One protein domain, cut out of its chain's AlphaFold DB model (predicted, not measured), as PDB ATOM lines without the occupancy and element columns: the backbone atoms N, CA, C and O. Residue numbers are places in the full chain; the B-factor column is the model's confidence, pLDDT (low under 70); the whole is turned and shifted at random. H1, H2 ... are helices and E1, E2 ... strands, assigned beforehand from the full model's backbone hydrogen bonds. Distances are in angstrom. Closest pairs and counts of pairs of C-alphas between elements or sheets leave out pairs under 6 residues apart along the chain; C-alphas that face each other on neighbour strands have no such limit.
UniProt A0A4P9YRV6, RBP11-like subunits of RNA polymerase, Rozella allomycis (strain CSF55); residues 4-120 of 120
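AT A GLANCE: This is residues 4 to 120 of the 120 residues of the protein "RBP11-like subunits of RNA polymerase" of Rozella allomycis (strain CSF55) (UniProt A0A4P9YRV6). A small two-stranded hairpin, E1 and E2, has the last part of H1, residues 17 to 25, over one face, while H2 and the long unnamed link of residues 69 to 93 fill out the rest of the body. From this body the long helix H3 sticks out as an arm with its residues 104 to 118, and at the other end of the model residues 4 to 12, of which 5 to 12 belong to H1, stick out too. The printed part has 117 residues, with three named helices and two named strands in the order H1, E1, E2, H2, H3; the strands are antiparallel, and the class is mostly helix. The whole is loose, with a radius of gyration of the C-alphas of 18.0 A, and elongated, spanning 65 by 38 by 23 A.

IN THESE COORDINATES: Strand E1 is residues 37 to 41, and E2 is residues 48 to 52, 12.7 A from first to last C-alpha. Helix H1 is residues 5 to 25, 30.2 A long, and begins with C-alpha 5 at (-37.340, 50.626, 13.797). H2 is residues 57 to 68, 15.7 A long, with C-alpha 57 at (-42.126, 34.456, -15.922). H3, the longest helix, is residues 94 to 118, 37.3 A long, and ends with C-alpha 118 at (-45.981, 1.991, -25.666).

HOW THE PARTS SIT: E1 and E2 form a hairpin, antiparallel at 167 degrees between their directions. N 40 and O 49 are 2.8 A apart, and N 38 and O 51 are 3.0 A apart, both within hydrogen-bond range. The closest C-alphas of H1 and E2 are those of Ile 21 and Val 51, 7.3 A apart. The closest of H1 and E1 are those of Phe 24 and Asp 38, 7.8 A apart. H1 is apart from H2 and H3. H2 touches H3 with residues 62 to 67 alone, the closest C-alphas being those of Ile 67 and Gly 96, 5.3 A apart. Their lines are about perpendicular, at 76 degrees. E2 and H3 are apart, but only just, at 8.4 A. Every O i to N i+4 pair is within hydrogen-bond range in H1 and H2; in H3 20 of 21 are.

THE WHOLE: The C-alphas of Trp 4 and Ala 120, the two farthest apart, are 67.6 A apart. Without the stretches that stand free, residues 4 to 12 and 104 to 120, the body spans 39 by 29 by 22 A. The printed part has no cut. The links from H1 to E1 and from H2 to H3 are long, with 11 and 25 residues. The mean pLDDT of the printed part is 71.1; residues 4 to 34, 80 to 96 and 120 are under 70.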
ATOM      1  N   TRP A   4     -41.447  49.954  14.918       39.06
ATOM      2  CA  TRP A   4     -41.186  50.909  13.845       39.06
ATOM      3  C   TRP A   4     -39.740  50.907  13.336       39.06
ATOM      4  O   TRP A   4     -39.534  51.103  12.141       39.06
ATOM      5  N   ASP A   5     -38.757  50.623  14.196       49.06
ATOM      6  CA  ASP A   5     -37.340  50.626  13.797       49.06
ATOM      7  C   ASP A   5     -37.046  49.516  12.763       49.06
ATOM      8  O   ASP A   5     -36.218  49.686  11.869       49.06
ATOM      9  N   GLY A   6     -37.787  48.401  12.826       46.59
ATOM     10  CA  GLY A   6     -37.662  47.285  11.882       46.59
ATOM     11  C   GLY A   6     -38.260  47.554  10.495       46.59
ATOM     12  O   GLY A   6     -37.771  47.009   9.509       46.59
ATOM     13  N   LEU A   7     -39.281  48.414  10.385       48.94
ATOM     14  CA  LEU A   7     -39.912  48.742   9.099       48.94
ATOM     15  C   LEU A   7     -39.033  49.679   8.261       48.94
ATOM     16  O   LEU A   7     -38.935  49.515   7.047       48.94
ATOM     17  N   GLU A   8     -38.388  50.652   8.902       56.38
ATOM     18  CA  GLU A   8     -37.460  51.564   8.225       56.38
ATOM     19  C   GLU A   8     -36.166  50.849   7.810       56.38
ATOM     20  O   GLU A   8     -35.683  51.059   6.698       56.38
ATOM     21  N   ALA A   9     -35.664  49.920   8.632       51.84
ATOM     22  CA  ALA A   9     -34.540  49.060   8.257       51.84
ATOM     23  C   ALA A   9     -34.871  48.166   7.046       51.84
ATOM     24  O   ALA A   9     -34.076  48.082   6.110       51.84
ATOM     25  N   ALA A  10     -36.068  47.565   7.020       44.50
ATOM     26  CA  ALA A  10     -36.528  46.757   5.889       44.50
ATOM     27  C   ALA A  10     -36.669  47.585   4.600       44.50
ATOM     28  O   ALA A  10     -36.249  47.141   3.535       44.50
ATOM     29  N   LYS A  11     -37.197  48.815   4.679       47.59
ATOM     30  CA  LYS A  11     -37.271  49.723   3.519       47.59
ATOM     31  C   LYS A  11     -35.890  50.113   2.996       47.59
ATOM     32  O   LYS A  11     -35.699  50.138   1.786       47.59
ATOM     33  N   ALA A  12     -34.943  50.408   3.884       55.34
ATOM     34  CA  ALA A  12     -33.584  50.786   3.499       55.34
ATOM     35  C   ALA A  12     -32.812  49.625   2.847       55.34
ATOM     36  O   ALA A  12     -32.050  49.857   1.910       55.34
ATOM     37  N   ALA A  13     -33.033  48.388   3.304       51.25
ATOM     38  CA  ALA A  13     -32.477  47.189   2.676       51.25
ATOM     39  C   ALA A  13     -33.051  46.978   1.265       51.25
ATOM     40  O   ALA A  13     -32.294  46.854   0.307       51.25
ATOM     41  N   VAL A  14     -34.380  47.073   1.119       52.25
ATOM     42  CA  VAL A  14     -35.063  46.981  -0.183       52.25
ATOM     43  C   VAL A  14     -34.598  48.074  -1.152       52.25
ATOM     44  O   VAL A  14     -34.466  47.820  -2.348       52.25
ATOM     45  N   ASP A  15     -34.339  49.287  -0.663       58.53
ATOM     46  CA  ASP A  15     -33.852  50.391  -1.493       58.53
ATOM     47  C   ASP A  15     -32.396  50.176  -1.942       58.53
ATOM     48  O   ASP A  15     -32.076  50.386  -3.112       58.53
ATOM     49  N   GLN A  16     -31.522  49.668  -1.060       59.38
ATOM     50  CA  GLN A  16     -30.150  49.292  -1.431       59.38
ATOM     51  C   GLN A  16     -30.115  48.166  -2.469       59.38
ATOM     52  O   GLN A  16     -29.365  48.271  -3.443       59.38
ATOM     53  N   ASP A  17     -30.953  47.141  -2.312       61.16
ATOM     54  CA  ASP A  17     -31.062  46.053  -3.282       61.16
ATOM     55  C   ASP A  17     -31.598  46.568  -4.617       61.16
ATOM     56  O   ASP A  17     -31.052  46.245  -5.669       61.16
ATOM     57  N   ARG A  18     -32.595  47.459  -4.603       59.84
ATOM     58  CA  ARG A  18     -33.135  48.078  -5.820       59.84
ATOM     59  C   ARG A  18     -32.090  48.908  -6.566       59.84
ATOM     60  O   ARG A  18     -32.023  48.822  -7.790       59.84
ATOM     61  N   VAL A  19     -31.265  49.676  -5.854       60.38
ATOM     62  CA  VAL A  19     -30.158  50.450  -6.446       60.38
ATOM     63  C   VAL A  19     -29.109  49.525  -7.068       60.38
ATOM     64  O   VAL A  19     -28.662  49.775  -8.189       60.38
ATOM     65  N   ALA A  20     -28.742  48.441  -6.382       61.06
ATOM     66  CA  ALA A  20     -27.803  47.458  -6.910       61.06
ATOM     67  C   ALA A  20     -28.374  46.741  -8.147       61.06
ATOM     68  O   ALA A  20     -27.699  46.640  -9.171       61.06
ATOM     69  N   ILE A  21     -29.638  46.317  -8.098       61.91
ATOM     70  CA  ILE A  21     -30.343  45.682  -9.219       61.91
ATOM     71  C   ILE A  21     -30.389  46.616 -10.426       61.91
ATOM     72  O   ILE A  21     -30.118  46.163 -11.532       61.91
ATOM     73  N   ASP A  22     -30.687  47.903 -10.243       61.47
ATOM     74  CA  ASP A  22     -30.777  48.865 -11.347       61.47
ATOM     75  C   ASP A  22     -29.398  49.144 -11.978       61.47
ATOM     76  O   ASP A  22     -29.267  49.237 -13.202       61.47
ATOM     77  N   TYR A  23     -28.340  49.181 -11.158       63.03
ATOM     78  CA  TYR A  23     -26.949  49.252 -11.616       63.03
ATOM     79  C   TYR A  23     -26.559  48.030 -12.458       63.03
ATOM     80  O   TYR A  23     -26.050  48.164 -13.575       63.03
ATOM     81  N   PHE A  24     -26.843  46.824 -11.962       61.25
ATOM     82  CA  PHE A  24     -26.561  45.609 -12.716       61.25
ATOM     83  C   PHE A  24     -27.459  45.520 -13.951       61.25
ATOM     84  O   PHE A  24     -26.947  45.234 -15.030       61.25
ATOM     85  N   ALA A  25     -28.751  45.831 -13.873       57.94
ATOM     86  CA  ALA A  25     -29.680  45.830 -15.004       57.94
ATOM     87  C   ALA A  25     -29.189  46.697 -16.171       57.94
ATOM     88  O   ALA A  25     -29.244  46.256 -17.319       57.94
ATOM     89  N   LYS A  26     -28.621  47.869 -15.868       57.44
ATOM     90  CA  LYS A  26     -28.030  48.792 -16.851       57.44
ATOM     91  C   LYS A  26     -26.688  48.328 -17.434       57.44
ATOM     92  O   LYS A  26     -26.209  48.942 -18.381       57.44
ATOM     93  N   GLY A  27     -26.138  47.213 -16.953       52.28
ATOM     94  CA  GLY A  27     -24.948  46.566 -17.510       52.28
ATOM     95  C   GLY A  27     -23.657  46.795 -16.726       52.28
ATOM     96  O   GLY A  27     -22.595  46.475 -17.250       52.28
ATOM     97  N   GLY A  28     -23.723  47.295 -15.486       59.00
ATOM     98  CA  GLY A  28     -22.525  47.694 -14.742       59.00
ATOM     99  C   GLY A  28     -21.865  48.940 -15.349       59.00
ATOM    100  O   GLY A  28     -22.539  49.743 -15.992       59.00
ATOM    101  N   GLU A  29     -20.557  49.125 -15.142       53.59
ATOM    102  CA  GLU A  29     -19.801  50.205 -15.796       53.59
ATOM    103  C   GLU A  29     -19.911  50.111 -17.331       53.59
ATOM    104  O   GLU A  29     -19.818  49.019 -17.903       53.59
ATOM    105  N   GLU A  30     -20.101  51.254 -18.009       43.69
ATOM    106  CA  GLU A  30     -20.194  51.323 -19.476       43.69
ATOM    107  C   GLU A  30     -19.011  50.588 -20.134       43.69
ATOM    108  O   GLU A  30     -17.860  51.004 -20.028       43.69
ATOM    109  N   GLY A  31     -19.299  49.482 -20.832       48.75
ATOM    110  CA  GLY A  31     -18.303  48.682 -21.556       48.75
ATOM    111  C   GLY A  31     -17.988  47.310 -20.951       48.75
ATOM    112  O   GLY A  31     -17.300  46.517 -21.599       48.75
ATOM    113  N   VAL A  32     -18.519  46.974 -19.771       54.34
ATOM    114  CA  VAL A  32     -18.399  45.622 -19.204       54.34
ATOM    115  C   VAL A  32     -19.496  44.715 -19.768       54.34
ATOM    116  O   VAL A  32     -20.680  45.043 -19.787       54.34
ATOM    117  N   LYS A  33     -19.108  43.535 -20.264       54.41
ATOM    118  CA  LYS A  33     -20.058  42.542 -20.772       54.41
ATOM    119  C   LYS A  33     -20.836  41.953 -19.591       54.41
ATOM    120  O   LYS A  33     -20.266  41.227 -18.785       54.41
ATOM    121  N   ALA A  34     -22.126  42.260 -19.511       65.38
ATOM    122  CA  ALA A  34     -22.986  41.791 -18.433       65.38
ATOM    123  C   ALA A  34     -23.054  40.251 -18.369       65.38
ATOM    124  O   ALA A  34     -23.237  39.589 -19.399       65.38
ATOM    125  N   ASN A  35     -22.934  39.678 -17.166       72.88
ATOM    126  CA  ASN A  35     -23.088  38.238 -16.960       72.88
ATOM    127  C   ASN A  35     -24.554  37.826 -17.142       72.88
ATOM    128  O   ASN A  35     -25.472  38.604 -16.889       72.88
ATOM    129  N   LYS A  36     -24.793  36.575 -17.560       77.75
ATOM    130  CA  LYS A  36     -26.154  36.007 -17.638       77.75
ATOM    131  C   LYS A  36     -26.822  35.950 -16.259       77.75
ATOM    132  O   LYS A  36     -28.037  36.119 -16.178       77.75
ATOM    133  N   VAL A  37     -26.020  35.713 -15.223       79.06
ATOM    134  CA  VAL A  37     -26.428  35.604 -13.824       79.06
ATOM    135  C   VAL A  37     -25.494  36.471 -12.988       79.06
ATOM    136  O   VAL A  37     -24.280  36.298 -13.076       79.06
ATOM    137  N   ASP A  38     -26.057  37.363 -12.180       76.56
ATOM    138  CA  ASP A  38     -25.342  38.105 -11.139       76.56
ATOM    139  C   ASP A  38     -25.944  37.750  -9.767       76.56
ATOM    140  O   ASP A  38     -27.143  37.495  -9.665       76.56
ATOM    141  N   ILE A  39     -25.122  37.692  -8.716       78.38
ATOM    142  CA  ILE A  39     -25.552  37.335  -7.355       78.38
ATOM    143  C   ILE A  39     -25.150  38.460  -6.408       78.38
ATOM    144  O   ILE A  39     -23.982  38.839  -6.340       78.38
ATOM    145  N   LEU A  40     -26.126  38.962  -5.664       75.50
ATOM    146  CA  LEU A  40     -25.985  40.006  -4.662       75.50
ATOM    147  C   LEU A  40     -26.295  39.384  -3.308       75.50
ATOM    148  O   LEU A  40     -27.442  39.042  -3.045       75.50
ATOM    149  N   LEU A  41     -25.284  39.196  -2.468       77.12
ATOM    150  CA  LEU A  41     -25.499  38.740  -1.097       77.12
ATOM    151  C   LEU A  41     -25.818  39.945  -0.217       77.12
ATOM    152  O   LEU A  41     -25.216  41.010  -0.383       77.12
ATOM    153  N   ASP A  42     -26.727  39.768   0.734       72.38
ATOM    154  CA  ASP A  42     -26.900  40.758   1.784       72.38
ATOM    155  C   ASP A  42     -25.687  40.772   2.737       72.38
ATOM    156  O   ASP A  42     -24.771  39.943   2.676       72.38
ATOM    157  N   LYS A  43     -25.645  41.765   3.630       74.50
ATOM    158  CA  LYS A  43     -24.513  41.947   4.556       74.50
ATOM    159  C   LYS A  43     -24.368  40.796   5.551       74.50
ATOM    160  O   LYS A  43     -23.265  40.567   6.044       74.50
ATOM    161  N   GLU A  44     -25.466  40.119   5.867       76.25
ATOM    162  CA  GLU A  44     -25.528  39.061   6.878       76.25
ATOM    163  C   GLU A  44     -25.423  37.653   6.262       76.25
ATOM    164  O   GLU A  44     -25.324  36.671   6.991       76.25
ATOM    165  N   GLN A  45     -25.352  37.565   4.930       74.38
ATOM    166  CA  GLN A  45     -25.394  36.349   4.113       74.38
ATOM    167  C   GLN A  45     -26.603  35.448   4.409       74.38
ATOM    168  O   GLN A  45     -26.530  34.228   4.251       74.38
ATOM    169  N   THR A  46     -27.715  36.044   4.841       74.94
ATOM    170  CA  THR A  46     -28.983  35.357   5.121       74.94
ATOM    171  C   THR A  46     -29.978  35.518   3.971       74.94
ATOM    172  O   THR A  46     -30.844  34.665   3.789       74.94
ATOM    173  N   GLY A  47     -29.803  36.548   3.144       75.44
ATOM    174  CA  GLY A  47     -30.530  36.789   1.903       75.44
ATOM    175  C   GLY A  47     -29.601  36.975   0.702       75.44
ATOM    176  O   GLY A  47     -28.439  37.373   0.819       75.44
ATOM    177  N   ALA A  48     -30.118  36.682  -0.491       78.19
ATOM    178  CA  ALA A  48     -29.398  36.878  -1.743       78.19
ATOM    179  C   ALA A  48     -30.342  37.269  -2.884       78.19
ATOM    180  O   ALA A  48     -31.281  36.552  -3.199       78.19
ATOM    181  N   THR A  49     -30.048  38.350  -3.591       76.44
ATOM    182  CA  THR A  49     -30.740  38.677  -4.837       76.44
ATOM    183  C   THR A  49     -29.971  38.088  -6.018       76.44
ATOM    184  O   THR A  49     -28.848  38.507  -6.299       76.44
ATOM    185  N   ILE A  50     -30.559  37.129  -6.738       77.31
ATOM    186  CA  ILE A  50     -29.987  36.624  -7.997       77.31
ATOM    187  C   ILE A  50     -30.678  37.280  -9.170       77.31
ATOM    188  O   ILE A  50     -31.892  37.243  -9.260       77.31
ATOM    189  N   VAL A  51     -29.886  37.839 -10.071       76.00
ATOM    190  CA  VAL A  51     -30.306  38.634 -11.216       76.00
ATOM    191  C   VAL A  51     -30.068  37.808 -12.481       76.00
ATOM    192  O   VAL A  51     -28.922  37.626 -12.892       76.00
ATOM    193  N   ILE A  52     -31.131  37.295 -13.110       78.31
ATOM    194  CA  ILE A  52     -31.039  36.451 -14.315       78.31
ATOM    195  C   ILE A  52     -31.547  37.199 -15.547       78.31
ATOM    196  O   ILE A  52     -32.730  37.526 -15.665       78.31
ATOM    197  N   ARG A  53     -30.639  37.489 -16.484       75.06
ATOM    198  CA  ARG A  53     -30.921  38.321 -17.668       75.06
ATOM    199  C   ARG A  53     -31.558  37.530 -18.790       75.06
ATOM    200  O   ARG A  53     -31.181  36.386 -19.023       75.06
ATOM    201  N   ASN A  54     -32.397  38.189 -19.590       75.38
ATOM    202  CA  ASN A  54     -33.068  37.584 -20.747       75.38
ATOM    203  C   ASN A  54     -33.842  36.314 -20.364       75.38
ATOM    204  O   ASN A  54     -33.716  35.296 -21.039       75.38
ATOM    205  N   GLU A  55     -34.561  36.369 -19.250       81.88
ATOM    206  CA  GLU A  55     -35.474  35.328 -18.788       81.88
ATOM    207  C   GLU A  55     -36.798  35.992 -18.402       81.88
ATOM    208  O   GLU A  55     -36.837  37.196 -18.134       81.88
ATOM    209  N   ASP A  56     -37.880  35.220 -18.386       79.31
ATOM    210  CA  ASP A  56     -39.229  35.713 -18.114       79.31
ATOM    211  C   ASP A  56     -39.952  34.918 -17.008       79.31
ATOM    212  O   ASP A  56     -39.368  34.122 -16.266       79.31
ATOM    213  N   HIS A  57     -41.265  35.136 -16.888       82.56
ATOM    214  CA  HIS A  57     -42.126  34.456 -15.922       82.56
ATOM    215  C   HIS A  57     -42.037  32.925 -15.970       82.56
ATOM    216  O   HIS A  57     -42.365  32.288 -14.973       82.56
ATOM    217  N   THR A  58     -41.617  32.325 -17.086       83.62
ATOM    218  CA  THR A  58     -41.477  30.872 -17.226       83.62
ATOM    219  C   THR A  58     -40.436  30.347 -16.248       83.62
ATOM    220  O   THR A  58     -40.751  29.516 -15.393       83.62
ATOM    221  N   LEU A  59     -39.212  30.878 -16.324       83.06
ATOM    222  CA  LEU A  59     -38.140  30.475 -15.425       83.06
ATOM    223  C   LEU A  59     -38.400  31.005 -14.013       83.06
ATOM    224  O   LEU A  59     -38.272  30.245 -13.059       83.06
ATOM    225  N   GLY A  60     -38.839  32.262 -13.880       81.25
ATOM    226  CA  GLY A  60     -39.087  32.895 -12.579       81.25
ATOM    227  C   GLY A  60     -40.143  32.175 -11.733       81.25
ATOM    228  O   GLY A  60     -39.909  31.901 -10.557       81.25
ATOM    229  N   ASN A  61     -41.284  31.794 -12.323       83.81
ATOM    230  CA  ASN A  61     -42.329  31.059 -11.597       83.81
ATOM    231  C   ASN A  61     -41.875  29.668 -11.162       83.81
ATOM    232  O   ASN A  61     -42.222  29.247 -10.056       83.81
ATOM    233  N   LEU A  62     -41.160  28.954 -12.037       84.94
ATOM    234  CA  LEU A  62     -40.670  27.606 -11.759       84.94
ATOM    235  C   LEU A  62     -39.711  27.633 -10.570       84.94
ATOM    236  O   LEU A  62     -39.896  26.928  -9.583       84.94
ATOM    237  N   LEU A  63     -38.736  28.523 -10.652       83.94
ATOM    238  CA  LEU A  63     -37.741  28.764  -9.629       83.94
ATOM    239  C   LEU A  63     -38.360  29.138  -8.278       83.94
ATOM    240  O   LEU A  63     -38.115  28.468  -7.275       83.94
ATOM    241  N   ARG A  64     -39.264  30.125  -8.270       84.62
ATOM    242  CA  ARG A  64     -40.003  30.527  -7.068       84.62
ATOM    243  C   ARG A  64     -40.781  29.364  -6.448       84.62
ATOM    244  O   ARG A  64     -40.849  29.270  -5.229       84.62
ATOM    245  N   HIS A  65     -41.360  28.470  -7.253       85.06
ATOM    246  CA  HIS A  65     -42.042  27.288  -6.716       85.06
ATOM    247  C   HIS A  65     -41.079  26.309  -6.054       85.06
ATOM    248  O   HIS A  65     -41.377  25.856  -4.955       85.06
ATOM    249  N   MET A  66     -39.951  25.994  -6.695       85.06
ATOM    250  CA  MET A  66     -38.995  25.010  -6.174       85.06
ATOM    251  C   MET A  66     -38.368  25.465  -4.857       85.06
ATOM    252  O   MET A  66     -38.256  24.681  -3.918       85.06
ATOM    253  N   ILE A  67     -38.025  26.747  -4.756       82.69
ATOM    254  CA  ILE A  67     -37.401  27.315  -3.557       82.69
ATOM    255  C   ILE A  67     -38.404  27.502  -2.426       82.69
ATOM    256  O   ILE A  67     -38.073  27.218  -1.282       82.69
ATOM    257  N   ALA A  68     -39.657  27.853  -2.728       84.31
ATOM    258  CA  ALA A  68     -40.707  27.927  -1.713       84.31
ATOM    259  C   ALA A  68     -41.017  26.575  -1.035       84.31
ATOM    260  O   ALA A  68     -41.674  26.564   0.001       84.31
ATOM    261  N   GLN A  69     -40.595  25.437  -1.605       85.44
ATOM    262  CA  GLN A  69     -40.749  24.123  -0.959       85.44
ATOM    263  C   GLN A  69     -39.649  23.817   0.071       85.44
ATOM    264  O   GLN A  69     -39.759  22.830   0.799       85.44
ATOM    265  N   LYS A  70     -38.574  24.610   0.116       82.94
ATOM    266  CA  LYS A  70     -37.434  24.376   1.005       82.94
ATOM    267  C   LYS A  70     -37.778  24.871   2.419       82.94
ATOM    268  O   LYS A  70     -38.093  26.049   2.571       82.94
ATOM    269  N   PRO A  71     -37.732  24.018   3.459       85.06
ATOM    270  CA  PRO A  71     -38.074  24.418   4.828       85.06
ATOM    271  C   PRO A  71     -37.109  25.450   5.427       85.06
ATOM    272  O   PRO A  71     -37.459  26.111   6.397       85.06
ATOM    273  N   GLU A  72     -35.904  25.575   4.874       82.81
ATOM    274  CA  GLU A  72     -34.907  26.577   5.256       82.81
ATOM    275  C   GLU A  72     -35.164  27.976   4.670       82.81
ATOM    276  O   GLU A  72     -34.423  28.905   4.982       82.81
ATOM    277  N   VAL A  73     -36.171  28.132   3.805       80.12
ATOM    278  CA  VAL A  73     -36.480  29.402   3.142       80.12
ATOM    279  C   VAL A  73     -37.659  30.074   3.833       80.12
ATOM    280  O   VAL A  73     -38.803  29.642   3.703       80.12
ATOM    281  N   ASP A  74     -37.382  31.185   4.510       82.44
ATOM    282  CA  ASP A  74     -38.417  32.007   5.148       82.44
ATOM    283  C   ASP A  74     -39.207  32.842   4.129       82.44
ATOM    284  O   ASP A  74     -40.411  33.069   4.278       82.44
ATOM    285  N   PHE A  75     -38.535  33.313   3.076       79.62
ATOM    286  CA  PHE A  75     -39.126  34.152   2.041       79.62
ATOM    287  C   PHE A  75     -38.442  33.930   0.691       79.62
ATOM    288  O   PHE A  75     -37.222  33.833   0.609       79.62
ATOM    289  N   CYS A  76     -39.243  33.888  -0.374       82.44
ATOM    290  CA  CYS A  76     -38.761  33.998  -1.745       82.44
ATOM    291  C   CYS A  76     -39.833  34.627  -2.642       82.44
ATOM    292  O   CYS A  76     -41.044  34.451  -2.456       82.44
ATOM    293  N   GLY A  77     -39.382  35.334  -3.663       78.00
ATOM    294  CA  GLY A  77     -40.190  35.960  -4.686       78.00
ATOM    295  C   GLY A  77     -39.419  36.064  -5.991       78.00
ATOM    296  O   GLY A  77     -38.302  35.592  -6.129       78.00
ATOM    297  N   TYR A  78     -40.050  36.657  -6.990       81.69
ATOM    298  CA  TYR A  78     -39.335  37.212  -8.125       81.69
ATOM    299  C   TYR A  78     -40.136  38.399  -8.637       81.69
ATOM    300  O   TYR A  78     -41.351  38.491  -8.441       81.69
ATOM    301  N   SER A  79     -39.454  39.317  -9.296       72.31
ATOM    302  CA  SER A  79     -40.084  40.422 -10.001       72.31
ATOM    303  C   SER A  79     -39.616  40.401 -11.442       72.31
ATOM    304  O   SER A  79     -38.454  40.100 -11.717       72.31
ATOM    305  N   LEU A  80     -40.538  40.700 -12.358       68.25
ATOM    306  CA  LEU A  80     -40.140  41.239 -13.644       68.25
ATOM    307  C   LEU A  80     -40.170  42.761 -13.538       68.25
ATOM    308  O   LEU A  80     -41.100  43.318 -12.946       68.25
ATOM    309  N   PRO A  81     -39.183  43.439 -14.117       63.69
ATOM    310  CA  PRO A  81     -39.259  44.874 -14.294       63.69
ATOM    311  C   PRO A  81     -40.348  45.207 -15.304       63.69
ATOM    312  O   PRO A  81     -40.843  44.347 -16.040       63.69
ATOM    313  N   HIS A  82     -40.747  46.474 -15.322       55.53
ATOM    314  CA  HIS A  82     -41.788  46.940 -16.224       55.53
ATOM    315  C   HIS A  82     -41.448  46.557 -17.681       55.53
ATOM    316  O   HIS A  82     -40.280  46.623 -18.047       55.53
ATOM    317  N   PRO A  83     -42.413  46.234 -18.565       54.84
ATOM    318  CA  PRO A  83     -42.139  45.853 -19.961       54.84
ATOM    319  C   PRO A  83     -41.299  46.856 -20.782       54.84
ATOM    320  O   PRO A  83     -40.790  46.519 -21.848       54.84
ATOM    321  N   SER A  84     -41.170  48.098 -20.307       55.94
ATOM    322  CA  SER A  84     -40.316  49.149 -20.890       55.94
ATOM    323  C   SER A  84     -38.876  49.154 -20.354       55.94
ATOM    324  O   SER A  84     -38.015  49.815 -20.925       55.94
ATOM    325  N   GLU A  85     -38.613  48.424 -19.275       50.97
ATOM    326  CA  GLU A  85     -37.323  48.262 -18.617       50.97
ATOM    327  C   GLU A  85     -36.798  46.848 -18.899       50.97
ATOM    328  O   GLU A  85     -37.375  45.842 -18.495       50.97
ATOM    329  N   LYS A  86     -35.673  46.750 -19.613       48.12
ATOM    330  CA  LYS A  86     -34.955  45.481 -19.785       48.12
ATOM    331  C   LYS A  86     -34.191  45.170 -18.505       48.12
ATOM    332  O   LYS A  86     -32.997  45.442 -18.426       48.12
ATOM    333  N   ALA A  87     -34.860  44.633 -17.503       47.41
ATOM    334  CA  ALA A  87     -34.197  44.243 -16.271       47.41
ATOM    335  C   ALA A  87     -34.531  42.780 -15.876       47.41
ATOM    336  O   ALA A  87     -35.421  42.161 -16.463       47.41
ATOM    337  N   PRO A  88     -33.744  42.180 -14.976       50.62
ATOM    338  CA  PRO A  88     -33.648  40.723 -14.858       50.62
ATOM    339  C   PRO A  88     -34.554  40.159 -13.748       50.62
ATOM    340  O   PRO A  88     -35.040  40.906 -12.903       50.62
ATOM    341  N   ILE A  89     -34.767  38.839 -13.752       52.69
ATOM    342  CA  ILE A  89     -35.483  38.105 -12.687       52.69
ATOM    343  C   ILE A  89     -34.641  38.139 -11.410       52.69
ATOM    344  O   ILE A  89     -33.450  37.863 -11.507       52.69
ATOM    345  N   ASN A  90     -35.264  38.433 -10.262       52.84
ATOM    346  CA  ASN A  90     -34.629  38.584  -8.942       52.84
ATOM    347  C   ASN A  90     -34.903  37.384  -7.998       52.84
ATOM    348  O   ASN A  90     -35.992  36.820  -8.101       52.84
ATOM    349  N   ASP A  91     -33.971  37.109  -7.060       54.84
ATOM    350  CA  ASP A  91     -34.070  36.385  -5.748       54.84
ATOM    351  C   ASP A  91     -33.222  35.086  -5.580       54.84
ATOM    352  O   ASP A  91     -32.597  34.657  -6.537       54.84
ATOM    353  N   ILE A  92     -33.116  34.511  -4.367       53.84
ATOM    354  CA  ILE A  92     -32.194  33.437  -3.884       53.84
ATOM    355  C   ILE A  92     -32.324  32.112  -4.664       53.84
ATOM    356  O   ILE A  92     -33.260  31.356  -4.431       53.84
ATOM    357  N   MET A  93     -31.397  31.772  -5.576       53.69
ATOM    358  CA  MET A  93     -31.636  30.696  -6.573       53.69
ATOM    359  C   MET A  93     -30.510  29.675  -6.820       53.69
ATOM    360  O   MET A  93     -30.601  28.904  -7.775       53.69
ATOM    361  N   THR A  94     -29.457  29.596  -6.002       54.31
ATOM    362  CA  THR A  94     -28.386  28.608  -6.263       54.31
ATOM    363  C   THR A  94     -28.837  27.162  -6.043       54.31
ATOM    364  O   THR A  94     -28.527  26.311  -6.873       54.31
ATOM    365  N   ASN A  95     -29.634  26.876  -5.006       58.28
ATOM    366  CA  ASN A  95     -30.144  25.517  -4.763       58.28
ATOM    367  C   ASN A  95     -31.330  25.155  -5.679       58.28
ATOM    368  O   ASN A  95     -31.406  24.029  -6.166       58.28
ATOM    369  N   GLY A  96     -32.215  26.114  -5.980       61.03
ATOM    370  CA  GLY A  96     -33.417  25.861  -6.785       61.03
ATOM    371  C   GLY A  96     -33.137  25.477  -8.238       61.03
ATOM    372  O   GLY A  96     -33.885  24.693  -8.817       61.03
ATOM    373  N   LEU A  97     -32.046  25.976  -8.835       73.06
ATOM    374  CA  LEU A  97     -31.660  25.603 -10.202       73.06
ATOM    375  C   LEU A  97     -31.289  24.120 -10.313       73.06
ATOM    376  O   LEU A  97     -31.675  23.468 -11.283       73.06
ATOM    377  N   GLN A  98     -30.578  23.583  -9.320       78.56
ATOM    378  CA  GLN A  98     -30.215  22.168  -9.309       78.56
ATOM    379  C   GLN A  98     -31.458  21.286  -9.156       78.56
ATOM    380  O   GLN A  98     -31.626  20.334  -9.914       78.56
ATOM    381  N   ASP A  99     -32.379  21.657  -8.261       80.06
ATOM    382  CA  ASP A  99     -33.620  20.901  -8.072       80.06
ATOM    383  C   ASP A  99     -34.476  20.869  -9.357       80.06
ATOM    384  O   ASP A  99     -35.106  19.856  -9.665       80.06
ATOM    385  N   ILE A 100     -34.490  21.958 -10.141       82.00
ATOM    386  CA  ILE A 100     -35.178  22.008 -11.445       82.00
ATOM    387  C   ILE A 100     -34.562  21.026 -12.440       82.00
ATOM    388  O   ILE A 100     -35.292  20.332 -13.156       82.00
ATOM    389  N   ILE A 101     -33.232  20.982 -12.517       84.38
ATOM    390  CA  ILE A 101     -32.512  20.066 -13.408       84.38
ATOM    391  C   ILE A 101     -32.836  18.620 -13.026       84.38
ATOM    392  O   ILE A 101     -33.172  17.805 -13.886       84.38
ATOM    393  N   ASP A 102     -32.809  18.306 -11.736       86.00
ATOM    394  CA  ASP A 102     -33.097  16.959 -11.250       86.00
ATOM    395  C   ASP A 102     -34.555  16.560 -11.531       86.00
ATOM    396  O   ASP A 102     -34.823  15.452 -12.010       86.00
ATOM    397  N   TYR A 103     -35.498  17.486 -11.334       85.69
ATOM    398  CA  TYR A 103     -36.911  17.269 -11.636       85.69
ATOM    399  C   TYR A 103     -37.156  17.028 -13.133       85.69
ATOM    400  O   TYR A 103     -37.817  16.059 -13.515       85.69
ATOM    401  N   THR A 104     -36.594  17.871 -14.001       85.00
ATOM    402  CA  THR A 104     -36.733  17.723 -15.461       85.00
ATOM    403  C   THR A 104     -36.090  16.435 -15.974       85.00
ATOM    404  O   THR A 104     -36.686  15.754 -16.812       85.00
ATOM    405  N   ASN A 105     -34.940  16.035 -15.427       91.62
ATOM    406  CA  ASN A 105     -34.315  14.748 -15.736       91.62
ATOM    407  C   ASN A 105     -35.211  13.569 -15.336       91.62
ATOM    408  O   ASN A 105     -35.383  12.628 -16.113       91.62
ATOM    409  N   HIS A 106     -35.823  13.624 -14.151       91.38
ATOM    410  CA  HIS A 106     -36.742  12.586 -13.695       91.38
ATOM    411  C   HIS A 106     -37.961  12.450 -14.618       91.38
ATOM    412  O   HIS A 106     -38.281  11.344 -15.060       91.38
ATOM    413  N   VAL A 107     -38.601  13.570 -14.968       91.19
ATOM    414  CA  VAL A 107     -39.751  13.594 -15.888       91.19
ATOM    415  C   VAL A 107     -39.363  13.066 -17.272       91.19
ATOM    416  O   VAL A 107     -40.094  12.257 -17.843       91.19
ATOM    417  N   SER A 108     -38.195  13.458 -17.792       91.81
ATOM    418  CA  SER A 108     -37.677  12.977 -19.080       91.81
ATOM    419  C   SER A 108     -37.480  11.459 -19.087       91.81
ATOM    420  O   SER A 108     -37.944  10.775 -20.001       91.81
ATOM    421  N   ASN A 109     -36.880  10.907 -18.030       94.25
ATOM    422  CA  ASN A 109     -36.668   9.465 -17.901       94.25
ATOM    423  C   ASN A 109     -37.993   8.690 -17.838       94.25
ATOM    424  O   ASN A 109     -38.137   7.658 -18.494       94.25
ATOM    425  N   LEU A 110     -38.976   9.188 -17.079       94.50
ATOM    426  CA  LEU A 110     -40.309   8.580 -17.018       94.50
ATOM    427  C   LEU A 110     -41.009   8.611 -18.376       94.50
ATOM    428  O   LEU A 110     -41.599   7.615 -18.789       94.50
ATOM    429  N   PHE A 111     -40.911   9.733 -19.083       94.19
ATOM    430  CA  PHE A 111     -41.499   9.888 -20.405       94.19
ATOM    431  C   PHE A 111     -40.868   8.936 -21.427       94.19
ATOM    432  O   PHE A 111     -41.583   8.236 -22.141       94.19
ATOM    433  N   GLN A 112     -39.536   8.842 -21.454       94.75
ATOM    434  CA  GLN A 112     -38.819   7.902 -22.321       94.75
ATOM    435  C   GLN A 112     -39.191   6.450 -22.015       94.75
ATOM    436  O   GLN A 112     -39.405   5.664 -22.937       94.75
ATOM    437  N   LYS A 113     -39.324   6.102 -20.730       94.94
ATOM    438  CA  LYS A 113     -39.775   4.775 -20.310       94.94
ATOM    439  C   LYS A 113     -41.189   4.478 -20.814       94.94
ATOM    440  O   LYS A 113     -41.399   3.431 -21.415       94.94
ATOM    441  N   ALA A 114     -42.127   5.408 -20.632       94.50
ATOM    442  CA  ALA A 114     -43.507   5.255 -21.090       94.50
ATOM    443  C   ALA A 114     -43.607   5.125 -22.621       94.50
ATOM    444  O   ALA A 114     -44.378   4.310 -23.121       94.50
ATOM    445  N   ILE A 115     -42.796   5.875 -23.378       95.69
ATOM    446  CA  ILE A 115     -42.698   5.715 -24.839       95.69
ATOM    447  C   ILE A 115     -42.159   4.333 -25.206       95.69
ATOM    448  O   ILE A 115     -42.677   3.705 -26.130       95.69
ATOM    449  N   GLY A 116     -41.123   3.864 -24.504       92.12
ATOM    450  CA  GLY A 116     -40.549   2.538 -24.719       92.12
ATOM    451  C   GLY A 116     -41.563   1.422 -24.468       92.12
ATOM    452  O   GLY A 116     -41.655   0.501 -25.270       92.12
ATOM    453  N   GLU A 117     -42.361   1.545 -23.407       93.88
ATOM    454  CA  GLU A 117     -43.452   0.617 -23.082       93.88
ATOM    455  C   GLU A 117     -44.594   0.668 -24.109       93.88
ATOM    456  O   GLU A 117     -45.150  -0.371 -24.440       93.88
ATOM    457  N   TYR A 118     -44.938   1.847 -24.640       87.44
ATOM    458  CA  TYR A 118     -45.981   1.991 -25.666       87.44
ATOM    459  C   TYR A 118     -45.553   1.481 -27.051       87.44
ATOM    460  O   TYR A 118     -46.389   1.081 -27.857       87.44
ATOM    461  N   SER A 119     -44.254   1.543 -27.352       83.94
ATOM    462  CA  SER A 119     -43.701   1.139 -28.652       83.94
ATOM    463  C   SER A 119     -43.354  -0.356 -28.729       83.94
ATOM    464  O   SER A 119     -42.860  -0.796 -29.768       83.94
ATOM    465  N   ALA A 120     -43.568  -1.105 -27.641       61.12
ATOM    466  CA  ALA A 120     -43.345  -2.546 -27.517       61.12
ATOM    467  C   ALA A 120     -44.655  -3.329 -27.681       61.12
ATOM    468  O   ALA A 120     -44.598  -4.419 -28.297       61.12
TER     469      ALA A 120